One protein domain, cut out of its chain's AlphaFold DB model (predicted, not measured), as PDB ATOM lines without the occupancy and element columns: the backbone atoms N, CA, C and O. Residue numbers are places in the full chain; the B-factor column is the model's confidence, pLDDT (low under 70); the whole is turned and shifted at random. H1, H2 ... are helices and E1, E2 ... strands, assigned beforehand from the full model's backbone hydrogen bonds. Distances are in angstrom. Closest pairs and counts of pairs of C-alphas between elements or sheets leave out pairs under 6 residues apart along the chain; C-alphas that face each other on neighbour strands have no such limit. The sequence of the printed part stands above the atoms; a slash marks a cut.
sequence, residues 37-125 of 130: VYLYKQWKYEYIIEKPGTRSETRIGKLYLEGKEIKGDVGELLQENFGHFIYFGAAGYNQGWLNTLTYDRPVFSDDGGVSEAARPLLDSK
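Overview. This is residues 37 to 125 of the 130 residues of an uncharacterized protein of Firmicutes bacterium (UniProt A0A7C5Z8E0). One strongly twisted, branched sheet is built from two antiparallel meanders joined where E3 runs beside E7: the long hairpin E2 and E3 with E1 and E4 at its edges, and the shorter strands E5, E6 and E7. A loosely wound tail after E7 leads away from the sheet to the small helix H1. The printed part has 89 residues, with seven named strands, E1 to E7, followed along the chain by one named helix, H1; the sheet's neighbour pairs are antiparallel but for E3 and E7, which are parallel, the class is mostly strand, and under half of the residues are in named elements. The whole is compact, with a radius of gyration of the C-alphas of 13.2 A and spans of 35 by 30 by 24 A.

Along the chain. E2, residues 43 to 50, is 23.0 A long, and E3, residues 58 to 65, 23.5 A. E1 is residues 37 to 40, from C-alpha 37 at (43.971, -6.081, 83.459), and E4 residues 68 to 70. E5 is residues 77 to 80, E6 83 to 87, 13.1 A, and E7 94 to 99, 10.7 A. H1, residues 119 to 123, ends at C-alpha 123 at (16.023, -18.945, 73.682).

Arrangement. E3 has E2 on one side, antiparallel, with N 46 and O 62 2.8 A apart. On the other side are E4, antiparallel, N 70 to O 63 2.8 A, and E7, parallel at 58 degrees, N 97 to O 61 2.8 A. E1 pairs with E2, N 38 to O 45 2.8 A. E6 lies between E7, N 86 to O 98 2.9 A, and edge strand E5, N 78 to O 85 3.0 A. H1 is not on the sheet; its O i to N i+4 pair is within hydrogen-bond range.

Size, cuts and confidence. The C-alphas of Lys 41 and Arg 55, the two farthest apart, are 35.6 A apart. The printed part has no cut. The link from E7 to H1, residues 100 to 118, is long. Residues 81 to 82 and 101 to 125 have pLDDT under 70.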
ATOM      1  N   VAL A  37      44.791  -7.263  83.174       85.56
ATOM      2  CA  VAL A  37      43.971  -6.081  83.459       85.56
ATOM      3  C   VAL A  37      44.200  -5.033  82.378       85.56
ATOM      4  O   VAL A  37      45.327  -4.609  82.125       85.56
ATOM      5  N   TYR A  38      43.104  -4.578  81.781       81.38
ATOM      6  CA  TYR A  38      43.075  -3.666  80.648       81.38
ATOM      7  C   TYR A  38      42.388  -2.375  81.045       81.38
ATOM      8  O   TYR A  38      41.291  -2.379  81.598       81.38
ATOM      9  N   LEU A  39      43.039  -1.255  80.750       81.19
ATOM     10  CA  LEU A  39      42.574   0.075  81.121       81.19
ATOM     11  C   LEU A  39      42.405   0.927  79.867       81.19
ATOM     12  O   LEU A  39      43.320   1.022  79.050       81.19
ATOM     13  N   TYR A  40      41.252   1.578  79.737       75.44
ATOM     14  CA  TYR A  40      40.993   2.536  78.670       75.44
ATOM     15  C   TYR A  40      40.093   3.663  79.171       75.44
ATOM     16  O   TYR A  40      38.906   3.471  79.433       75.44
ATOM     17  N   LYS A  41      40.652   4.873  79.279       82.56
ATOM     18  CA  LYS A  41      39.972   6.027  79.892       82.56
ATOM     19  C   LYS A  41      39.448   5.656  81.292       82.56
ATOM     20  O   LYS A  41      40.238   5.303  82.158       82.56
ATOM     21  N   GLN A  42      38.136   5.740  81.504       82.56
ATOM     22  CA  GLN A  42      37.453   5.394  82.754       82.56
ATOM     23  C   GLN A  42      37.064   3.913  82.846       82.56
ATOM     24  O   GLN A  42      36.520   3.482  83.862       82.56
ATOM     25  N   TRP A  43      37.300   3.144  81.787       83.44
ATOM     26  CA  TRP A  43      36.959   1.737  81.740       83.44
ATOM     27  C   TRP A  43      38.123   0.878  82.235       83.44
ATOM     28  O   TRP A  43      39.289   1.123  81.904       83.44
ATOM     29  N   LYS A  44      37.788  -0.173  82.983       84.62
ATOM     30  CA  LYS A  44      38.698  -1.258  83.358       84.62
ATOM     31  C   LYS A  44      38.055  -2.591  83.000       84.62
ATOM     32  O   LYS A  44      36.889  -2.811  83.307       84.62
ATOM     33  N   TYR A  45      38.817  -3.478  82.384       87.75
ATOM     34  CA  TYR A  45      38.418  -4.848  82.109       87.75
ATOM     35  C   TYR A  45      39.451  -5.810  82.693       87.75
ATOM     36  O   TYR A  45      40.640  -5.670  82.427       87.75
ATOM     37  N   GLU A  46      39.013  -6.770  83.495       90.62
ATOM     38  CA  GLU A  46      39.858  -7.833  84.040       90.62
ATOM     39  C   GLU A  46      39.492  -9.139  83.345       90.62
ATOM     40  O   GLU A  46      38.330  -9.551  83.379       90.62
ATOM     41  N   TYR A  47      40.478  -9.790  82.734       90.50
ATOM     42  CA  TYR A  47      40.326 -11.105  82.135       90.50
ATOM     43  C   TYR A  47      41.173 -12.118  82.886       90.50
ATOM     44  O   TYR A  47      42.397 -12.008  82.941       90.50
ATOM     45  N   ILE A  48      40.513 -13.106  83.471       90.81
ATOM     46  CA  ILE A  48      41.133 -14.122  84.313       90.81
ATOM     47  C   ILE A  48      40.873 -15.475  83.663       90.81
ATOM     48  O   ILE A  48      39.740 -15.779  83.283       90.81
ATOM     49  N   ILE A  49      41.918 -16.293  83.553       89.38
ATOM     50  CA  ILE A  49      41.805 -17.675  83.098       89.38
ATOM     51  C   ILE A  49      42.300 -18.581  84.224       89.38
ATOM     52  O   ILE A  49      43.484 -18.607  84.554       89.38
ATOM     53  N   GLU A  50      41.395 -19.340  84.826       89.25
ATOM     54  CA  GLU A  50      41.743 -20.361  85.808       89.25
ATOM     55  C   GLU A  50      42.033 -21.686  85.106       89.25
ATOM     56  O   GLU A  50      41.313 -22.077  84.192       89.25
ATOM     57  N   LYS A  51      43.058 -22.413  85.571       85.69
ATOM     58  CA  LYS A  51      43.465 -23.730  85.035       85.69
ATOM     59  C   LYS A  51      43.605 -23.740  83.495       85.69
ATOM     60  O   LYS A  51      43.004 -24.608  82.845       85.69
ATOM     61  N   PRO A  52      44.392 -22.810  82.916       83.38
ATOM     62  CA  PRO A  52      44.538 -22.689  81.470       83.38
ATOM     63  C   PRO A  52      45.040 -23.997  80.844       83.38
ATOM     64  O   PRO A  52      45.905 -24.672  81.406       83.38
ATOM     65  N   GLY A  53      44.492 -24.363  79.687       76.69
ATOM     66  CA  GLY A  53      44.875 -25.564  78.938       76.69
ATOM     67  C   GLY A  53      44.320 -26.877  79.501       76.69
ATOM     68  O   GLY A  53      44.749 -27.954  79.086       76.69
ATOM     69  N   THR A  54      43.372 -26.821  80.442       82.94
ATOM     70  CA  THR A  54      42.744 -28.017  81.022       82.94
ATOM     71  C   THR A  54      41.267 -28.127  80.649       82.94
ATOM     72  O   THR A  54      40.610 -27.145  80.322       82.94
ATOM     73  N   ARG A  55      40.685 -29.327  80.803       80.94
ATOM     74  CA  ARG A  55      39.225 -29.547  80.678       80.94
ATOM     75  C   ARG A  55      38.379 -28.765  81.694       80.94
ATOM     76  O   ARG A  55      37.157 -28.838  81.664       80.94
ATOM     77  N   SER A  56      39.027 -28.147  82.675       84.44
ATOM     78  CA  SER A  56      38.401 -27.368  83.737       84.44
ATOM     79  C   SER A  56      38.847 -25.912  83.676       84.44
ATOM     80  O   SER A  56      38.844 -25.252  84.711       84.44
ATOM     81  N   GLU A  57      39.282 -25.454  82.499       86.31
ATOM     82  CA  GLU A  57      39.581 -24.052  82.256       86.31
ATOM     83  C   GLU A  57      38.326 -23.209  82.496       86.31
ATOM     84  O   GLU A  57      37.261 -23.501  81.946       86.31
ATOM     85  N   THR A  58      38.463 -22.174  83.320       89.19
ATOM     86  CA  THR A  58      37.398 -21.203  83.592       89.19
ATOM     87  C   THR A  58      37.861 -19.835  83.125       89.19
ATOM     88  O   THR A  58      38.944 -19.388  83.493       89.19
ATOM     89  N   ARG A  59      37.038 -19.144  82.344       90.81
ATOM     90  CA  ARG A  59      37.281 -17.795  81.839       90.81
ATOM     91  C   ARG A  59      36.346 -16.830  82.541       90.81
ATOM     92  O   ARG A  59      35.129 -16.999  82.505       90.81
ATOM     93  N   ILE A  60      36.914 -15.817  83.179       92.62
ATOM     94  CA  ILE A  60      36.174 -14.847  83.983       92.62
ATOM     95  C   ILE A  60      36.502 -13.454  83.465       92.62
ATOM     96  O   ILE A  60      37.664 -13.051  83.447       92.62
ATOM     97  N   GLY A  61      35.476 -12.724  83.045       92.69
ATOM     98  CA  GLY A  61      35.592 -11.347  82.595       92.69
ATOM     99  C   GLY A  61      34.856 -10.403  83.534       92.69
ATOM    100  O   GLY A  61      33.663 -10.567  83.785       92.69
ATOM    101  N   LYS A  62      35.547  -9.397  84.064       93.31
ATOM    102  CA  LYS A  62      34.934  -8.370  84.914       93.31
ATOM    103  C   LYS A  62      35.101  -7.013  84.267       93.31
ATOM    104  O   LYS A  62      36.217  -6.611  83.945       93.31
ATOM    105  N   LEU A  63      33.997  -6.302  84.090       90.31
ATOM    106  CA  LEU A  63      33.987  -4.996  83.450       90.31
ATOM    107  C   LEU A  63      33.638  -3.922  84.470       90.31
ATOM    108  O   LEU A  63      32.723  -4.094  85.270       90.31
ATOM    109  N   TYR A  64      34.364  -2.814  84.429       88.38
ATOM    110  CA  TYR A  64      34.197  -1.694  85.335       88.38
ATOM    111  C   TYR A  64      34.168  -0.381  84.559       88.38
ATOM    112  O   TYR A  64      34.948  -0.189  83.622       88.38
ATOM    113  N   LEU A  65      33.341   0.551  85.022       85.62
ATOM    114  CA  LEU A  65      33.309   1.937  84.569       85.62
ATOM    115  C   LEU A  65      33.416   2.857  85.782       85.62
ATOM    116  O   LEU A  65      32.674   2.701  86.751       85.62
ATOM    117  N   GLU A  66      34.379   3.780  85.758       87.69
ATOM    118  CA  GLU A  66      34.647   4.717  86.860       87.69
ATOM    119  C   GLU A  66      34.830   3.999  88.215       87.69
ATOM    120  O   GLU A  66      34.399   4.464  89.269       87.69
ATOM    121  N   GLY A  67      35.449   2.814  88.180       86.12
ATOM    122  CA  GLY A  67      35.692   1.979  89.359       86.12
ATOM    123  C   GLY A  67      34.497   1.144  89.833       86.12
ATOM    124  O   GLY A  67      34.655   0.366  90.772       86.12
ATOM    125  N   LYS A  68      33.327   1.240  89.190       90.62
ATOM    126  CA  LYS A  68      32.144   0.431  89.518       90.62
ATOM    127  C   LYS A  68      32.033  -0.766  88.590       90.62
ATOM    128  O   LYS A  68      32.081  -0.600  87.376       90.62
ATOM    129  N   GLU A  69      31.869  -1.954  89.163       90.69
ATOM    130  CA  GLU A  69      31.637  -3.173  88.386       90.69
ATOM    131  C   GLU A  69      30.272  -3.106  87.700       90.69
ATOM    132  O   GLU A  69      29.253  -2.827  88.336       90.69
ATOM    133  N   ILE A  70      30.265  -3.386  86.405       90.94
ATOM    134  CA  ILE A  70      29.058  -3.511  85.604       90.94
ATOM    135  C   ILE A  70      28.643  -4.974  85.645       90.94
ATOM    136  O   ILE A  70      29.404  -5.866  85.271       90.94
ATOM    137  N   LYS A  71      27.406  -5.218  86.064       88.88
ATOM    138  CA  LYS A  71      26.757  -6.526  85.969       88.88
ATOM    139  C   LYS A  71      25.665  -6.451  84.918       88.88
ATOM    140  O   LYS A  71      25.085  -5.385  84.737       88.88
ATOM    141  N   GLY A  72      25.420  -7.568  84.254       84.25
ATOM    142  CA  GLY A  72      24.337  -7.698  83.293       84.25
ATOM    143  C   GLY A  72      23.439  -8.882  83.616       84.25
ATOM    144  O   GLY A  72      23.632  -9.591  84.608       84.25
ATOM    145  N   ASP A  73      22.483  -9.111  82.734       83.69
ATOM    146  CA  ASP A  73      21.750 -10.363  82.646       83.69
ATOM    147  C   ASP A  73      22.510 -11.381  81.798       83.69
ATOM    148  O   ASP A  73      23.222 -11.029  80.861       83.69
ATOM    149  N   VAL A  74      22.320 -12.673  82.062       83.00
ATOM    150  CA  VAL A  74      22.886 -13.720  81.198       83.00
ATOM    151  C   VAL A  74      22.418 -13.517  79.748       83.00
ATOM    152  O   VAL A  74      21.228 -13.319  79.489       83.00
ATOM    153  N   GLY A  75      23.369 -13.548  78.814       77.06
ATOM    154  CA  GLY A  75      23.168 -13.303  77.385       77.06
ATOM    155  C   GLY A  75      23.096 -11.825  76.993       77.06
ATOM    156  O   GLY A  75      22.933 -11.532  75.811       77.06
ATOM    157  N   GLU A  76      23.208 -10.891  77.942       81.88
ATOM    158  CA  GLU A  76      23.248  -9.462  77.635       81.88
ATOM    159  C   GLU A  76      24.481  -9.120  76.798       81.88
ATOM    160  O   GLU A  76      25.573  -9.642  77.034       81.88
ATOM    161  N   LEU A  77      24.284  -8.239  75.816       84.25
ATOM    162  CA  LEU A  77      25.321  -7.767  74.913       84.25
ATOM    163  C   LEU A  77      25.677  -6.324  75.241       84.25
ATOM    164  O   LEU A  77      24.794  -5.477  75.361       84.25
ATOM    165  N   LEU A  78      26.972  -6.043  75.309       80.88
ATOM    166  CA  LEU A  78      27.491  -4.696  75.495       80.88
ATOM    167  C   LEU A  78      28.554  -4.415  74.438       80.88
ATOM    168  O   LEU A  78      29.559  -5.117  74.358       80.88
ATOM    169  N   GLN A  79      28.335  -3.383  73.631       80.75
ATOM    170  CA  GLN A  79      29.304  -2.904  72.652       80.75
ATOM    171  C   GLN A  79      29.834  -1.557  73.118       80.75
ATOM    172  O   GLN A  79      29.124  -0.560  73.066       80.75
ATOM    173  N   GLU A  80      31.083  -1.530  73.565       71.06
ATOM    174  CA  GLU A  80      31.691  -0.320  74.111       71.06
ATOM    175  C   GLU A  80      33.168  -0.209  73.749       71.06
ATOM    176  O   GLU A  80      33.708  -1.080  73.086       71.06
ATOM    177  N   ASN A  81      33.838   0.868  74.165       67.44
ATOM    178  CA  ASN A  81      35.235   1.226  73.843       67.44
ATOM    179  C   ASN A  81      36.278   0.082  73.821       67.44
ATOM    180  O   ASN A  81      37.316   0.207  73.173       67.44
ATOM    181  N   PHE A  82      36.029  -1.005  74.547       64.44
ATOM    182  CA  PHE A  82      36.876  -2.189  74.586       64.44
ATOM    183  C   PHE A  82      36.496  -3.294  73.576       64.44
ATOM    184  O   PHE A  82      37.281  -4.206  73.366       64.44
ATOM    185  N   GLY A  83      35.331  -3.250  72.942       74.69
ATOM    186  CA  GLY A  83      34.840  -4.240  71.985       74.69
ATOM    187  C   GLY A  83      33.420  -4.707  72.303       74.69
ATOM    188  O   GLY A  83      32.653  -4.003  72.959       74.69
ATOM    189  N   HIS A  84      33.079  -5.903  71.824       83.12
ATOM    190  CA  HIS A  84      31.787  -6.543  72.067       83.12
ATOM    191  C   HIS A  84      31.915  -7.558  73.197       83.12
ATOM    192  O   HIS A  84      32.788  -8.425  73.157       83.12
ATOM    193  N   PHE A  85      31.021  -7.475  74.172       84.94
ATOM    194  CA  PHE A  85      30.974  -8.355  75.327       84.94
ATOM    195  C   PHE A  85      29.630  -9.055  75.424       84.94
ATOM    196  O   PHE A  85      28.599  -8.495  75.057       84.94
ATOM    197  N   ILE A  86      29.665 -10.263  75.975       88.25
ATOM    198  CA  ILE A  86      28.491 -11.041  76.351       88.25
ATOM    199  C   ILE A  86      28.601 -11.352  77.839       88.25
ATOM    200  O   ILE A  86      29.659 -11.791  78.300       88.25
ATOM    201  N   TYR A  87      27.529 -11.138  78.593       87.00
ATOM    202  CA  TYR A  87      27.497 -11.502  80.002       87.00
ATOM    203  C   TYR A  87      27.059 -12.961  80.187       87.00
ATOM    204  O   TYR A  87      25.978 -13.357  79.760       87.00
ATOM    205  N   PHE A  88      27.879 -13.775  80.849       86.50
ATOM    206  CA  PHE A  88      27.620 -15.207  81.068       86.50
ATOM    207  C   PHE A  88      27.066 -15.535  82.462       86.50
ATOM    208  O   PHE A  88      26.762 -16.690  82.752       86.50
ATOM    209  N   GLY A  89      26.892 -14.539  83.333       89.31
ATOM    210  CA  GLY A  89      26.491 -14.768  84.723       89.31
ATOM    211  C   GLY A  89      27.665 -15.118  85.637       89.31
ATOM    212  O   GLY A  89      28.826 -14.971  85.274       89.31
ATOM    213  N   ALA A  90      27.363 -15.550  86.861       89.06
ATOM    214  CA  ALA A  90      28.365 -15.796  87.903       89.06
ATOM    215  C   ALA A  90      28.790 -17.272  88.040       89.06
ATOM    216  O   ALA A  90      29.522 -17.609  88.968       89.06
ATOM    217  N   ALA A  91      28.306 -18.165  87.172       85.62
ATOM    218  CA  ALA A  91      28.505 -19.608  87.297       85.62
ATOM    219  C   ALA A  91      28.867 -20.257  85.955       85.62
ATOM    220  O   ALA A  91      28.514 -19.751  84.896       85.62
ATOM    221  N   GLY A  92      29.534 -21.413  86.015       87.00
ATOM    222  CA  GLY A  92      29.976 -22.168  84.839       87.00
ATOM    223  C   GLY A  92      31.430 -21.890  84.448       87.00
ATOM    224  O   GLY A  92      32.179 -21.271  85.202       87.00
ATOM    225  N   TYR A  93      31.831 -22.391  83.277       86.38
ATOM    226  CA  TYR A  93      33.193 -22.233  82.743       86.38
ATOM    227  C   TYR A  93      33.457 -20.840  82.170       86.38
ATOM    228  O   TYR A  93      34.601 -20.417  82.104       86.38
ATOM    229  N   ASN A  94      32.410 -20.124  81.777       89.88
ATOM    230  CA  ASN A  94      32.475 -18.758  81.284       89.88
ATOM    231  C   ASN A  94      31.682 -17.890  82.253       89.88
ATOM    232  O   ASN A  94      30.520 -18.188  82.515       89.88
ATOM    233  N   GLN A  95      32.309 -16.860  82.811       92.38
ATOM    234  CA  GLN A  95      31.717 -16.034  83.859       92.38
ATOM    235  C   GLN A  95      31.921 -14.549  83.567       92.38
ATOM    236  O   GLN A  95      32.971 -14.126  83.083       92.38
ATOM    237  N   GLY A  96      30.920 -13.750  83.923       93.31
ATOM    238  CA  GLY A  96      30.925 -12.304  83.776       93.31
ATOM    239  C   GLY A  96      30.896 -11.842  82.319       93.31
ATOM    240  O   GLY A  96      30.345 -12.523  81.456       93.31
ATOM    241  N   TRP A  97      31.451 -10.661  82.054       90.75
ATOM    242  CA  TRP A  97      31.506 -10.046  80.728       90.75
ATOM    243  C   TRP A  97      32.685 -10.587  79.933       90.75
ATOM    244  O   TRP A  97      33.802 -10.129  80.124       90.75
ATOM    245  N   LEU A  98      32.463 -11.518  79.013       88.81
ATOM    246  CA  LEU A  98      33.530 -12.022  78.150       88.81
ATOM    247  C   LEU A  98      33.432 -11.399  76.765       88.81
ATOM    248  O   LEU A  98      32.345 -11.278  76.200       88.81
ATOM    249  N   ASN A  99      34.577 -11.002  76.219       81.94
ATOM    250  CA  ASN A  99      34.635 -10.422  74.887       81.94
ATOM    251  C   ASN A  99      34.442 -11.496  73.811       81.94
ATOM    252  O   ASN A  99      34.902 -12.624  73.945       81.94
ATOM    253  N   THR A 100      33.791 -11.147  72.711       73.12
ATOM    254  CA  THR A 100      33.511 -12.089  71.621       73.12
ATOM    255  C   THR A 100      34.770 -12.597  70.918       73.12
ATOM    256  O   THR A 100      34.733 -13.666  70.317       73.12
ATOM    257  N   LEU A 101      35.880 -11.855  70.995       66.19
ATOM    258  CA  LEU A 101      37.166 -12.205  70.385       66.19
ATOM    259  C   LEU A 101      38.020 -13.151  71.240       66.19
ATOM    260  O   LEU A 101      38.994 -13.699  70.735       66.19
ATOM    261  N   THR A 102      37.685 -13.373  72.517       60.91
ATOM    262  CA  THR A 102      38.400 -14.358  73.354       60.91
ATOM    263  C   THR A 102      37.931 -15.795  73.111       60.91
ATOM    264  O   THR A 102      38.399 -16.728  73.768       60.91
ATOM    265  N   TYR A 103      37.024 -15.997  72.155       56.19
ATOM    266  CA  TYR A 103      36.556 -17.302  71.720       56.19
ATOM    267  C   TYR A 103      37.240 -17.723  70.417       56.19
ATOM    268  O   TYR A 103      37.179 -17.011  69.421       56.19
ATOM    269  N   ASP A 104      37.794 -18.941  70.392       42.94
ATOM    270  CA  ASP A 104      38.289 -19.585  69.159       42.94
ATOM    271  C   ASP A 104      37.166 -19.897  68.153       42.94
ATOM    272  O   ASP A 104      37.425 -20.256  67.007       42.94
ATOM    273  N   ARG A 105      35.899 -19.796  68.576       39.56
ATOM    274  CA  ARG A 105      34.726 -19.936  67.711       39.56
ATOM    275  C   ARG A 105      33.888 -18.672  67.818       39.56
ATOM    276  O   ARG A 105      33.489 -18.327  68.932       39.56
ATOM    277  N   PRO A 106      33.601 -17.991  66.704       41.47
ATOM    278  CA  PRO A 106      32.848 -16.758  66.757       41.47
ATOM    279  C   PRO A 106      31.424 -17.071  67.244       41.47
ATOM    280  O   PRO A 106      30.741 -17.965  66.742       41.47
ATOM    281  N   VAL A 107      31.005 -16.374  68.303       45.69
ATOM    282  CA  VAL A 107      29.665 -16.522  68.905       45.69
ATOM    283  C   VAL A 107      28.584 -15.959  67.973       45.69
ATOM    284  O   VAL A 107      27.417 -16.349  68.048       45.69
ATOM    285  N   PHE A 108      29.002 -15.107  67.041       43.12
ATOM    286  CA  PHE A 108      28.217 -14.580  65.939       43.12
ATOM    287  C   PHE A 108      28.781 -15.139  64.634       43.12
ATOM    288  O   PHE A 108      29.994 -15.157  64.463       43.12
ATOM    289  N   SER A 109      27.944 -15.630  63.731       39.53
ATOM    290  CA  SER A 109      28.387 -15.955  62.375       39.53
ATOM    291  C   SER A 109      28.760 -14.670  61.612       39.53
ATOM    292  O   SER A 109      28.359 -13.571  61.998       39.53
ATOM    293  N   ASP A 110      29.562 -14.794  60.547       42.50
ATOM    294  CA  ASP A 110      30.111 -13.666  59.759       42.50
ATOM    295  C   ASP A 110      29.037 -12.728  59.160       42.50
ATOM    296  O   ASP A 110      29.339 -11.637  58.681       42.50
ATOM    297  N   ASP A 111      27.770 -13.137  59.201       44.31
ATOM    298  CA  ASP A 111      26.579 -12.401  58.780       44.31
ATOM    299  C   ASP A 111      25.926 -11.565  59.902       44.31
ATOM    300  O   ASP A 111      24.862 -10.981  59.701       44.31
ATOM    301  N   GLY A 112      26.536 -11.503  61.092       39.47
ATOM    302  CA  GLY A 112      25.964 -10.836  62.267       39.47
ATOM    303  C   GLY A 112      24.834 -11.629  62.935       39.47
ATOM    304  O   GLY A 112      24.199 -11.133  63.868       39.47
ATOM    305  N   GLY A 113      24.579 -12.859  62.478       40.62
ATOM    306  CA  GLY A 113      23.656 -13.794  63.107       40.62
ATOM    307  C   GLY A 113      24.249 -14.402  64.375       40.62
ATOM    308  O   GLY A 113      25.456 -14.579  64.503       40.62
ATOM    309  N   VAL A 114      23.404 -14.740  65.345       45.88
ATOM    310  CA  VAL A 114      23.832 -15.520  66.513       45.88
ATOM    311  C   VAL A 114      24.138 -16.945  66.051       45.88
ATOM    312  O   VAL A 114      23.276 -17.593  65.454       45.88
ATOM    313  N   SER A 115      25.340 -17.444  66.346       48.44
ATOM    314  CA  SER A 115      25.733 -18.817  66.010       48.44
ATOM    315  C   SER A 115      24.778 -19.850  66.626       48.44
ATOM    316  O   SER A 115      24.209 -19.638  67.701       48.44
ATOM    317  N   GLU A 116      24.636 -21.020  65.994       50.84
ATOM    318  CA  GLU A 116      23.815 -22.112  66.544       50.84
ATOM    319  C   GLU A 116      24.249 -22.552  67.948       50.84
ATOM    320  O   GLU A 116      23.417 -23.014  68.723       50.84
ATOM    321  N   ALA A 117      25.515 -22.349  68.319       43.69
ATOM    322  CA  ALA A 117      26.006 -22.623  69.667       43.69
ATOM    323  C   ALA A 117      25.474 -21.630  70.720       43.69
ATOM    324  O   ALA A 117      25.379 -21.977  71.896       43.69
ATOM    325  N   ALA A 118      25.123 -20.409  70.313       40.31
ATOM    326  CA  ALA A 118      24.618 -19.353  71.189       40.31
ATOM    327  C   ALA A 118      23.086 -19.239  71.203       40.31
ATOM    328  O   ALA A 118      22.528 -18.689  72.153       40.31
ATOM    329  N   ARG A 119      22.390 -19.817  70.214       47.19
ATOM    330  CA  ARG A 119      20.916 -19.895  70.177       47.19
ATOM    331  C   ARG A 119      20.283 -20.478  71.457       47.19
ATOM    332  O   ARG A 119      19.415 -19.806  72.012       47.19
ATOM    333  N   PRO A 120      20.746 -21.616  72.020       47.31
ATOM    334  CA  PRO A 120      20.159 -22.182  73.240       47.31
ATOM    335  C   PRO A 120      20.262 -21.251  74.457       47.31
ATOM    336  O   PRO A 120      19.417 -21.282  75.349       47.31
ATOM    337  N   LEU A 121      21.299 -20.408  74.497       43.91
ATOM    338  CA  LEU A 121      21.534 -19.460  75.588       43.91
ATOM    339  C   LEU A 121      20.595 -18.249  75.507       43.91
ATOM    340  O   LEU A 121      20.261 -17.677  76.541       43.91
ATOM    341  N   LEU A 122      20.130 -17.889  74.307       44.56
ATOM    342  CA  LEU A 122      19.190 -16.787  74.092       44.56
ATOM    343  C   LEU A 122      17.722 -17.227  74.169       44.56
ATOM    344  O   LEU A 122      16.885 -16.470  74.666       44.56
ATOM    345  N   ASP A 123      17.402 -18.442  73.716       42.50
ATOM    346  CA  ASP A 123      16.023 -18.945  73.682       42.50
ATOM    347  C   ASP A 123      15.466 -19.249  75.084       42.50
ATOM    348  O   ASP A 123      14.281 -19.030  75.333       42.50
ATOM    349  N   SER A 124      16.325 -19.590  76.055       45.41
ATOM    350  CA  SER A 124      15.932 -19.755  77.468       45.41
ATOM    351  C   SER A 124      15.335 -18.491  78.120       45.41
ATOM    352  O   SER A 124      14.687 -18.581  79.164       45.41
ATOM    353  N   LYS A 125      15.491 -17.310  77.497       42.03
ATOM    354  CA  LYS A 125      14.922 -16.035  77.973       42.03
ATOM    355  C   LYS A 125      13.515 -15.745  77.416       42.03
ATOM    356  O   LYS A 125      12.900 -14.767  77.841       42.03
TER     357      LYS A 125